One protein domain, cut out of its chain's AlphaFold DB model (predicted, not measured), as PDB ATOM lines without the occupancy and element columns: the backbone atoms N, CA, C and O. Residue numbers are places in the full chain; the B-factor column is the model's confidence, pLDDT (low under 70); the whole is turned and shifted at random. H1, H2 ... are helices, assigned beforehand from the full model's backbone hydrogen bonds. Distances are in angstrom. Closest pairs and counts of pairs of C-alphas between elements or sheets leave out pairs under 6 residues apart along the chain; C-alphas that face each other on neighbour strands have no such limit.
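This is residues 853 to 936 of the 1456 residues of an uncharacterized protein of Cladophialophora carrionii (UniProt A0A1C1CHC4). Four helices with few contacts between them are set at steep angles as two corners: the long H1 and the shorter H2 meet as an L, and H3 and H4 meet as a second corner, with the later part of H4 coming close to H2. A wide loop, residues 890 to 905, runs from H2 to H3 and reaches far from H1 at Arg 895. The printed part has 84 residues, with four named helices in the order H1, H2, H3, H4 and no named strand, and its class is all helix. The whole is compact, with a radius of gyration of the C-alphas of 12.8 A, and spans 36 by 29 by 25 A.

H1, residues 859 to 876, touches H2, residues 880 to 889, with its residues 869 to 873 alone. Their closest C-alphas, those of Cys 873 and Arg 880, are 6.7 A apart, and their lines stand about perpendicular, at 82 degrees. H3, residues 906 to 915, and H2 are near each other, with 7 pairs of C-alphas within 10 A and no pair within 8 A. H1 and H3 are only just apart, their closest C-alphas 8.2 A from each other. H4, residues 922 to 932, is close to H3 but not clearly touching; the closest C-alphas, those of Leu 914 and Lys 922, are 6.6 A apart, and the lines stand about perpendicular, at 75 degrees. H4 is also close to H2 but not clearly touching, with the C-alphas of Met 887 and Arg 929 closest at 6.9 A. H2 and H4 run opposite ways at a steep tilt of 54 degrees. H1 and H4 are apart. In H1, H2 and H4 every pair of O i and N i+4 is within hydrogen-bond range, and in H3 5 of 6 are.

H1 begins at C-alpha 859, at (144.610, 141.267, 200.294), and is 25.5 A long from first to last C-alpha. H2 measures 14.4 A and H3 14.5 A. H3 begins at C-alpha 906, at (152.591, 138.359, 174.547). H4 measures 15.4 A and ends at C-alpha 932, at (152.788, 133.349, 192.272).

The two C-alphas farthest apart, those of Asp 860 and Arg 895, are 38.1 A from each other. The printed part has no cut. The link from H1 to H2 is tight, with 3 residues; that from H2 to H3 is long, with 16; that from H3 to H4 is short, with 6. The mean pLDDT of the printed part is 83.0, and residue 853, residues 893 to 897 and residues 934 to 936 are under 70.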
ATOM      1  N   ARG A 853     152.821 151.955 194.279       64.52
ATOM      2  CA  ARG A 853     152.927 151.312 195.610       64.52
ATOM      3  C   ARG A 853     153.998 150.204 195.634       64.52
ATOM      4  O   ARG A 853     154.005 149.306 194.785       64.52
ATOM      5  N   VAL A 854     154.890 150.266 196.630       72.63
ATOM      6  CA  VAL A 854     155.958 149.285 196.896       72.63
ATOM      7  C   VAL A 854     155.834 148.781 198.335       72.63
ATOM      8  O   VAL A 854     155.755 149.576 199.264       72.63
ATOM      9  N   GLY A 855     155.851 147.462 198.521       79.17
ATOM     10  CA  GLY A 855     155.728 146.811 199.826       79.17
ATOM     11  C   GLY A 855     155.204 145.386 199.672       79.17
ATOM     12  O   GLY A 855     155.376 144.777 198.613       79.17
ATOM     13  N   ALA A 856     154.503 144.883 200.690       83.16
ATOM     14  CA  ALA A 856     153.594 143.750 200.518       83.16
ATOM     15  C   ALA A 856     152.469 144.098 199.517       83.16
ATOM     16  O   ALA A 856     152.291 145.263 199.145       83.16
ATOM     17  N   PHE A 857     151.730 143.098 199.052       86.11
ATOM     18  CA  PHE A 857     150.445 143.312 198.386       86.11
ATOM     19  C   PHE A 857     149.354 143.273 199.461       86.11
ATOM     20  O   PHE A 857     149.437 142.449 200.370       86.11
ATOM     21  N   SER A 858     148.390 144.193 199.404       87.41
ATOM     22  CA  SER A 858     147.176 144.108 200.223       87.41
ATOM     23  C   SER A 858     146.344 142.901 199.795       87.41
ATOM     24  O   SER A 858     146.428 142.495 198.633       87.41
ATOM     25  N   GLN A 859     145.497 142.369 200.678       87.03
ATOM     26  CA  GLN A 859     144.610 141.267 200.294       87.03
ATOM     27  C   GLN A 859     143.637 141.701 199.186       87.03
ATOM     28  O   GLN A 859     143.372 140.937 198.270       87.03
ATOM     29  N   ASP A 860     143.234 142.975 199.161       87.43
ATOM     30  CA  ASP A 860     142.448 143.574 198.071       87.43
ATOM     31  C   ASP A 860     143.222 143.600 196.740       87.43
ATOM     32  O   ASP A 860     142.648 143.364 195.679       87.43
ATOM     33  N   GLU A 861     144.537 143.849 196.777       91.41
ATOM     34  CA  GLU A 861     145.394 143.826 195.582       91.41
ATOM     35  C   GLU A 861     145.548 142.388 195.057       91.41
ATOM     36  O   GLU A 861     145.491 142.171 193.849       91.41
ATOM     37  N   VAL A 862     145.682 141.400 195.950       90.30
ATOM     38  CA  VAL A 862     145.713 139.966 195.604       90.30
ATOM     39  C   VAL A 862     144.362 139.505 195.047       90.30
ATOM     40  O   VAL A 862     144.321 138.862 194.000       90.30
ATOM     41  N   ASN A 863     143.255 139.889 195.682       90.88
ATOM     42  CA  ASN A 863     141.903 139.511 195.273       90.88
ATOM     43  C   ASN A 863     141.491 140.172 193.951       90.88
ATOM     44  O   ASN A 863     140.827 139.530 193.141       90.88
ATOM     45  N   THR A 864     141.954 141.394 193.671       92.56
ATOM     46  CA  THR A 864     141.781 142.028 192.352       92.56
ATOM     47  C   THR A 864     142.527 141.251 191.258       92.56
ATOM     48  O   THR A 864     141.987 141.053 190.173       92.56
ATOM     49  N   LEU A 865     143.741 140.758 191.540       91.91
ATOM     50  CA  LEU A 865     144.518 139.951 190.589       91.91
ATOM     51  C   LEU A 865     143.954 138.536 190.399       91.91
ATOM     52  O   LEU A 865     143.965 138.038 189.276       91.91
ATOM     53  N   ASN A 866     143.444 137.908 191.463       90.75
ATOM     54  CA  ASN A 866     142.714 136.642 191.379       90.75
ATOM     55  C   ASN A 866     141.452 136.813 190.528       90.75
ATOM     56  O   ASN A 866     141.322 136.134 189.520       90.75
ATOM     57  N   LYS A 867     140.593 137.791 190.853       92.11
ATOM     58  CA  LYS A 867     139.368 138.053 190.089       92.11
ATOM     59  C   LYS A 867     139.652 138.342 188.615       92.11
ATOM     60  O   LYS A 867     138.912 137.855 187.773       92.11
ATOM     61  N   TRP A 868     140.708 139.101 188.299       93.87
ATOM     62  CA  TRP A 868     141.095 139.327 186.904       93.87
ATOM     63  C   TRP A 868     141.553 138.041 186.204       93.87
ATOM     64  O   TRP A 868     141.093 137.802 185.090       93.87
ATOM     65  N   ARG A 869     142.385 137.196 186.845       91.30
ATOM     66  CA  ARG A 869     142.714 135.857 186.312       91.30
ATOM     67  C   ARG A 869     141.437 135.094 186.002       91.30
ATOM     68  O   ARG A 869     141.313 134.595 184.897       91.30
ATOM     69  N   ASP A 870     140.534 134.999 186.970       91.76
ATOM     70  CA  ASP A 870     139.346 134.158 186.851       91.76
ATOM     71  C   ASP A 870     138.483 134.653 185.675       91.76
ATOM     72  O   ASP A 870     138.266 133.900 184.734       91.76
ATOM     73  N   THR A 871     138.212 135.963 185.575       92.63
ATOM     74  CA  THR A 871     137.531 136.535 184.394       92.63
ATOM     75  C   THR A 871     138.295 136.393 183.069       92.63
ATOM     76  O   THR A 871     137.680 136.466 182.010       92.63
ATOM     77  N   PHE A 872     139.623 136.233 183.094       93.02
ATOM     78  CA  PHE A 872     140.439 136.008 181.896       93.02
ATOM     79  C   PHE A 872     140.387 134.535 181.460       93.02
ATOM     80  O   PHE A 872     140.278 134.259 180.268       93.02
ATOM     81  N   CYS A 873     140.422 133.600 182.416       92.84
ATOM     82  CA  CYS A 873     140.156 132.178 182.200       92.84
ATOM     83  C   CYS A 873     138.756 131.977 181.605       92.84
ATOM     84  O   CYS A 873     138.645 131.379 180.537       92.84
ATOM     85  N   ASP A 874     137.731 132.568 182.227       91.91
ATOM     86  CA  ASP A 874     136.331 132.502 181.787       91.91
ATOM     87  C   ASP A 874     136.131 133.076 180.370       91.91
ATOM     88  O   ASP A 874     135.339 132.560 179.588       91.91
ATOM     89  N   TYR A 875     136.840 134.158 180.017       92.34
ATOM     90  CA  TYR A 875     136.696 134.824 178.715       92.34
ATOM     91  C   TYR A 875     137.460 134.127 177.576       92.34
ATOM     92  O   TYR A 875     137.070 134.240 176.414       92.34
ATOM     93  N   HIS A 876     138.549 133.416 177.887       89.66
ATOM     94  CA  HIS A 876     139.375 132.716 176.899       89.66
ATOM     95  C   HIS A 876     139.207 131.188 176.900       89.66
ATOM     96  O   HIS A 876     139.856 130.529 176.091       89.66
ATOM     97  N   ASN A 877     138.349 130.633 177.764       89.57
ATOM     98  CA  ASN A 877     138.180 129.191 177.987       89.57
ATOM     99  C   ASN A 877     139.506 128.461 178.285       89.57
ATOM    100  O   ASN A 877     139.707 127.334 177.840       89.57
ATOM    101  N   ILE A 878     140.413 129.102 179.033       91.17
ATOM    102  CA  ILE A 878     141.688 128.497 179.453       91.17
ATOM    103  C   ILE A 878     141.655 128.105 180.927       91.17
ATOM    104  O   ILE A 878     141.191 128.863 181.785       91.17
ATOM    105  N   SER A 879     142.210 126.941 181.243       90.61
ATOM    106  CA  SER A 879     142.342 126.472 182.618       90.61
ATOM    107  C   SER A 879     143.289 127.354 183.445       90.61
ATOM    108  O   SER A 879     144.116 128.126 182.945       90.61
ATOM    109  N   ARG A 880     143.198 127.222 184.771       86.77
ATOM    110  CA  ARG A 880     144.063 127.946 185.714       86.77
ATOM    111  C   ARG A 880     145.540 127.536 185.606       86.77
ATOM    112  O   ARG A 880     146.411 128.349 185.919       86.77
ATOM    113  N   THR A 881     145.817 126.311 185.166       85.26
ATOM    114  CA  THR A 881     147.159 125.824 184.830       85.26
ATOM    115  C   THR A 881     147.648 126.467 183.533       85.26
ATOM    116  O   THR A 881     148.683 127.127 183.561       85.26
ATOM    117  N   GLU A 882     146.885 126.425 182.441       86.93
ATOM    118  CA  GLU A 882     147.267 127.082 181.178       86.93
ATOM    119  C   GLU A 882     147.497 128.593 181.341       86.93
ATOM    120  O   GLU A 882     148.463 129.142 180.812       86.93
ATOM    121  N   PHE A 883     146.687 129.277 182.158       89.33
ATOM    122  CA  PHE A 883     146.926 130.677 182.523       89.33
ATOM    123  C   PHE A 883     148.275 130.886 183.229       89.33
ATOM    124  O   PHE A 883     148.976 131.870 182.968       89.33
ATOM    125  N   ASN A 884     148.663 129.979 184.130       85.75
ATOM    126  CA  ASN A 884     149.974 130.025 184.773       85.75
ATOM    127  C   ASN A 884     151.102 129.766 183.762       85.75
ATOM    128  O   ASN A 884     152.129 130.433 183.853       85.75
ATOM    129  N   ASP A 885     150.920 128.889 182.772       83.48
ATOM    130  CA  ASP A 885     151.938 128.619 181.745       83.48
ATOM    131  C   ASP A 885     152.050 129.743 180.704       83.48
ATOM    132  O   ASP A 885     153.142 130.118 180.263       83.48
ATOM    133  N   MET A 886     150.944 130.414 180.401       86.57
ATOM    134  CA  MET A 886     150.948 131.710 179.726       86.57
ATOM    135  C   MET A 886     151.670 132.778 180.572       86.57
ATOM    136  O   MET A 886     152.424 133.593 180.036       86.57
ATOM    137  N   MET A 887     151.538 132.768 181.903       85.82
ATOM    138  CA  MET A 887     152.306 133.658 182.783       85.82
ATOM    139  C   MET A 887     153.803 133.307 182.849       85.82
ATOM    140  O   MET A 887     154.620 134.236 182.859       85.82
ATOM    141  N   THR A 888     154.204 132.031 182.853       79.83
ATOM    142  CA  THR A 888     155.622 131.622 182.890       79.83
ATOM    143  C   THR A 888     156.317 131.842 181.551       79.83
ATOM    144  O   THR A 888     157.381 132.458 181.538       79.83
ATOM    145  N   SER A 889     155.704 131.475 180.423       77.93
ATOM    146  CA  SER A 889     156.250 131.703 179.069       77.93
ATOM    147  C   SER A 889     156.527 133.188 178.773       77.93
ATOM    148  O   SER A 889     157.461 133.532 178.043       77.93
ATOM    149  N   THR A 890     155.840 134.130 179.441       76.92
ATOM    150  CA  THR A 890     156.220 135.558 179.374       76.92
ATOM    151  C   THR A 890     157.603 135.893 179.971       76.92
ATOM    152  O   THR A 890     158.059 137.037 179.824       76.92
ATOM    153  N   LEU A 891     158.303 134.950 180.611       72.94
ATOM    154  CA  LEU A 891     159.684 135.082 181.098       72.94
ATOM    155  C   LEU A 891     160.741 134.736 180.045       72.94
ATOM    156  O   LEU A 891     161.844 135.277 180.116       72.94
ATOM    157  N   GLU A 892     160.421 133.884 179.072       70.63
ATOM    158  CA  GLU A 892     161.413 133.301 178.165       70.63
ATOM    159  C   GLU A 892     161.961 134.335 177.181       70.63
ATOM    160  O   GLU A 892     161.206 135.027 176.494       70.63
ATOM    161  N   ARG A 893     163.283 134.503 177.146       58.14
ATOM    162  CA  ARG A 893     163.963 135.564 176.389       58.14
ATOM    163  C   ARG A 893     165.175 134.994 175.667       58.14
ATOM    164  O   ARG A 893     166.290 135.045 176.180       58.14
ATOM    165  N   GLY A 894     164.938 134.454 174.479       58.35
ATOM    166  CA  GLY A 894     165.972 133.983 173.566       58.35
ATOM    167  C   GLY A 894     165.409 133.793 172.161       58.35
ATOM    168  O   GLY A 894     164.204 133.577 172.006       58.35
ATOM    169  N   ARG A 895     166.285 133.855 171.149       42.44
ATOM    170  CA  ARG A 895     165.940 133.471 169.774       42.44
ATOM    171  C   ARG A 895     165.417 132.034 169.780       42.44
ATOM    172  O   ARG A 895     166.135 131.133 170.202       42.44
ATOM    173  N   GLY A 896     164.170 131.853 169.343       58.94
ATOM    174  CA  GLY A 896     163.476 130.560 169.315       58.94
ATOM    175  C   GLY A 896     162.395 130.344 170.386       58.94
ATOM    176  O   GLY A 896     161.722 129.324 170.328       58.94
ATOM    177  N   ALA A 897     162.175 131.272 171.329       66.07
ATOM    178  CA  ALA A 897     161.067 131.158 172.288       66.07
ATOM    179  C   ALA A 897     159.707 131.427 171.604       66.07
ATOM    180  O   ALA A 897     159.328 132.586 171.398       66.07
ATOM    181  N   THR A 898     158.982 130.367 171.231       71.49
ATOM    182  CA  THR A 898     157.661 130.465 170.594       71.49
ATOM    183  C   THR A 898     156.593 130.911 171.589       71.49
ATOM    184  O   THR A 898     156.555 130.484 172.741       71.49
ATOM    185  N   TRP A 899     155.700 131.798 171.151       81.74
ATOM    186  CA  TRP A 899     154.537 132.195 171.939       81.74
ATOM    187  C   TRP A 899     153.328 131.381 171.483       81.74
ATOM    188  O   TRP A 899     152.695 131.715 170.484       81.74
ATOM    189  N   ASN A 900     153.035 130.304 172.209       80.37
ATOM    190  CA  ASN A 900     152.077 129.277 171.780       80.37
ATOM    191  C   ASN A 900     150.599 129.733 171.854       80.37
ATOM    192  O   ASN A 900     149.720 129.070 171.315       80.37
ATOM    193  N   TRP A 901     150.311 130.877 172.484       83.15
ATOM    194  CA  TRP A 901     148.951 131.374 172.730       83.15
ATOM    195  C   TRP A 901     148.482 132.312 171.608       83.15
ATOM    196  O   TRP A 901     148.641 133.532 171.685       83.15
ATOM    197  N   ALA A 902     147.910 131.743 170.544       81.95
ATOM    198  CA  ALA A 902     147.541 132.483 169.330       81.95
ATOM    199  C   ALA A 902     146.496 133.600 169.548       81.95
ATOM    200  O   ALA A 902     146.529 134.615 168.852       81.95
ATOM    201  N   PHE A 903     145.591 133.447 170.524       87.63
ATOM    202  CA  PHE A 903     144.466 134.368 170.752       87.63
ATOM    203  C   PHE A 903     144.858 135.728 171.362       87.63
ATOM    204  O   PHE A 903     144.086 136.683 171.275       87.63
ATOM    205  N   VAL A 904     146.043 135.854 171.974       87.29
ATOM    206  CA  VAL A 904     146.516 137.110 172.580       87.29
ATOM    207  C   VAL A 904     148.015 137.271 172.367       87.29
ATOM    208  O   VAL A 904     148.793 136.370 172.659       87.29
ATOM    209  N   LYS A 905     148.484 138.435 171.899       88.14
ATOM    210  CA  LYS A 905     149.934 138.643 171.754       88.14
ATOM    211  C   LYS A 905     150.571 138.806 173.133       88.14
ATOM    212  O   LYS A 905     150.078 139.570 173.962       88.14
ATOM    213  N   ARG A 906     151.756 138.220 173.332       86.33
ATOM    214  CA  ARG A 906     152.591 138.359 174.547       86.33
ATOM    215  C   ARG A 906     152.677 139.791 175.106       86.33
ATOM    216  O   ARG A 906     152.676 139.992 176.319       86.33
ATOM    217  N   ALA A 907     152.767 140.795 174.231       86.21
ATOM    218  CA  ALA A 907     152.849 142.210 174.608       86.21
ATOM    219  C   ALA A 907     151.497 142.840 175.006       86.21
ATOM    220  O   ALA A 907     151.479 143.812 175.760       86.21
ATOM    221  N   GLU A 908     150.384 142.301 174.511       88.76
ATOM    222  CA  GLU A 908     149.017 142.742 174.811       88.76
ATOM    223  C   GLU A 908     148.566 142.158 176.158       88.76
ATOM    224  O   GLU A 908     148.221 142.927 177.055       88.76
ATOM    225  N   PHE A 909     148.751 140.851 176.370       90.58
ATOM    226  CA  PHE A 909     148.531 140.181 177.660       90.58
ATOM    227  C   PHE A 909     149.321 140.837 178.811       90.58
ATOM    228  O   PHE A 909     148.763 141.227 179.839       90.58
ATOM    229  N   LEU A 910     150.627 141.072 178.617       88.29
ATOM    230  CA  LEU A 910     151.459 141.758 179.614       88.29
ATOM    231  C   LEU A 910     151.068 143.226 179.842       88.29
ATOM    232  O   LEU A 910     151.404 143.783 180.888       88.29
ATOM    233  N   LYS A 911     150.407 143.882 178.883       88.70
ATOM    234  CA  LYS A 911     149.874 145.241 179.059       88.70
ATOM    235  C   LYS A 911     148.604 145.202 179.906       88.70
ATOM    236  O   LYS A 911     148.462 146.047 180.784       88.70
ATOM    237  N   GLU A 912     147.732 144.225 179.685       91.05
ATOM    238  CA  GLU A 912     146.509 144.037 180.463       91.05
ATOM    239  C   GLU A 912     146.807 143.712 181.931       91.05
ATOM    240  O   GLU A 912     146.399 144.477 182.803       91.05
ATOM    241  N   TYR A 913     147.642 142.702 182.205       91.16
ATOM    242  CA  TYR A 913     148.083 142.348 183.564       91.16
ATOM    243  C   TYR A 913     148.625 143.552 184.361       91.16
ATOM    244  O   TYR A 913     148.377 143.704 185.559       91.16
ATOM    245  N   LEU A 914     149.369 144.443 183.698       89.46
ATOM    246  CA  LEU A 914     149.921 145.648 184.323       89.46
ATOM    247  C   LEU A 914     148.886 146.764 184.530       89.46
ATOM    248  O   LEU A 914     149.097 147.618 185.392       89.46
ATOM    249  N   ASN A 915     147.782 146.749 183.783       88.78
ATOM    250  CA  ASN A 915     146.670 147.685 183.930       88.78
ATOM    251  C   ASN A 915     145.675 147.271 185.027       88.78
ATOM    252  O   ASN A 915     144.882 148.115 185.431       88.78
ATOM    253  N   VAL A 916     145.726 146.033 185.542       90.51
ATOM    254  CA  VAL A 916     144.878 145.582 186.668       90.51
ATOM    255  C   VAL A 916     145.165 146.383 187.944       90.51
ATOM    256  O   VAL A 916     144.254 146.743 188.681       90.51
ATOM    257  N   LEU A 917     146.440 146.705 188.196       89.05
ATOM    258  CA  LEU A 917     146.875 147.532 189.325       89.05
ATOM    259  C   LEU A 917     147.780 148.680 188.829       89.05
ATOM    260  O   LEU A 917     148.990 148.662 189.072       89.05
ATOM    261  N   PRO A 918     147.227 149.718 188.173       83.78
ATOM    262  CA  PRO A 918     148.021 150.782 187.546       83.78
ATOM    263  C   PRO A 918     148.737 151.662 188.585       83.78
ATOM    264  O   PRO A 918     149.777 152.257 188.308       83.78
ATOM    265  N   ASN A 919     148.216 151.687 189.817       80.07
ATOM    266  CA  ASN A 919     148.812 152.361 190.970       80.07
ATOM    267  C   ASN A 919     149.980 151.568 191.597       80.07
ATOM    268  O   ASN A 919     150.636 152.063 192.515       80.07
ATOM    269  N   ARG A 920     150.257 150.337 191.140       84.66
ATOM    270  CA  ARG A 920     151.356 149.485 191.617       84.66
ATOM    271  C   ARG A 920     152.613 149.720 190.782       84.66
ATOM    272  O   ARG A 920     152.563 149.965 189.581       84.66
ATOM    273  N   ASN A 921     153.793 149.603 191.390       82.39
ATOM    274  CA  ASN A 921     155.038 149.641 190.623       82.39
ATOM    275  C   ASN A 921     155.100 148.464 189.624       82.39
ATOM    276  O   ASN A 921     155.058 147.308 190.047       82.39
ATOM    277  N   LYS A 922     155.308 148.732 188.324       84.67
ATOM    278  CA  LYS A 922     155.496 147.705 187.275       84.67
ATOM    279  C   LYS A 922     156.540 146.640 187.649       84.67
ATOM    280  O   LYS A 922     156.345 145.464 187.356       84.67
ATOM    281  N   ARG A 923     157.615 147.002 188.363       81.84
ATOM    282  CA  ARG A 923     158.619 146.036 188.852       81.84
ATOM    283  C   ARG A 923     158.122 145.185 190.028       81.84
ATOM    284  O   ARG A 923     158.587 144.062 190.188       81.84
ATOM    285  N   SER A 924     157.179 145.688 190.829       85.28
ATOM    286  CA  SER A 924     156.464 144.888 191.835       85.28
ATOM    287  C   SER A 924     155.501 143.909 191.161       85.28
ATOM    288  O   SER A 924     155.440 142.765 191.588       85.28
ATOM    289  N   MET A 925     154.796 144.332 190.105       87.59
ATOM    290  CA  MET A 925     153.878 143.475 189.341       87.59
ATOM    291  C   MET A 925     154.601 142.325 188.634       87.59
ATOM    292  O   MET A 925     154.203 141.171 188.774       87.59
ATOM    293  N   LEU A 926     155.700 142.600 187.923       85.15
ATOM    294  CA  LEU A 926     156.471 141.552 187.238       85.15
ATOM    295  C   LEU A 926     157.057 140.530 188.230       85.15
ATOM    296  O   LEU A 926     156.931 139.329 188.003       85.15
ATOM    297  N   ARG A 927     157.565 140.998 189.382       82.26
ATOM    298  CA  ARG A 927     158.037 140.136 190.482       82.26
ATOM    299  C   ARG A 927     156.937 139.365 191.208       82.26
ATOM    300  O   ARG A 927     157.227 138.335 191.807       82.26
ATOM    301  N   TYR A 928     155.703 139.864 191.199       85.56
ATOM    302  CA  TYR A 928     154.555 139.134 191.730       85.56
ATOM    303  C   TYR A 928     154.177 137.983 190.796       85.56
ATOM    304  O   TYR A 928     154.081 136.851 191.261       85.56
ATOM    305  N   ARG A 929     154.085 138.243 189.483       85.26
ATOM    306  CA  ARG A 929     153.910 137.205 188.453       85.26
ATOM    307  C   ARG A 929     154.962 136.111 188.610       85.26
ATOM    308  O   ARG A 929     154.613 134.958 188.817       85.26
ATOM    309  N   GLU A 930     156.235 136.514 188.616       74.71
ATOM    310  CA  GLU A 930     157.401 135.631 188.758       74.71
ATOM    311  C   GLU A 930     157.350 134.705 189.975       74.71
ATOM    312  O   GLU A 930     158.072 133.720 189.977       74.71
ATOM    313  N   ARG A 931     156.557 135.012 191.012       74.36
ATOM    314  CA  ARG A 931     156.532 134.279 192.287       74.36
ATOM    315  C   ARG A 931     155.221 133.566 192.617       74.36
ATOM    316  O   ARG A 931     155.233 132.790 193.567       74.36
ATOM    317  N   ASN A 932     154.123 133.853 191.914       77.48
ATOM    318  CA  ASN A 932     152.788 133.349 192.272       77.48
ATOM    319  C   ASN A 932     152.059 132.625 191.126       77.48
ATOM    320  O   ASN A 932     151.135 131.872 191.411       77.48
ATOM    321  N   PHE A 933     152.453 132.830 189.863       72.45
ATOM    322  CA  PHE A 933     151.868 132.140 188.706       72.45
ATOM    323  C   PHE A 933     152.900 131.164 188.120       72.45
ATOM    324  O   PHE A 933     153.658 131.521 187.220       72.45
ATOM    325  N   GLN A 934     152.988 129.970 188.712       68.39
ATOM    326  CA  GLN A 934     153.885 128.874 188.323       68.39
ATOM    327  C   GLN A 934     153.221 127.533 188.663       68.39
ATOM    328  O   GLN A 934     152.798 127.338 189.802       68.39
ATOM    329  N   ASN A 935     153.178 126.608 187.701       63.66
ATOM    330  CA  ASN A 935     152.658 125.248 187.884       63.66
ATOM    331  C   ASN A 935     153.723 124.330 188.496       63.66
ATOM    332  O   ASN A 935     154.271 123.449 187.843       63.66
ATOM    333  N   VAL A 936     154.068 124.595 189.756       64.10
ATOM    334  CA  VAL A 936     155.011 123.784 190.534       64.10
ATOM    335  C   VAL A 936     154.433 123.588 191.930       64.10
ATOM    336  O   VAL A 936     154.573 124.429 192.821       64.10
TER     337      VAL A 936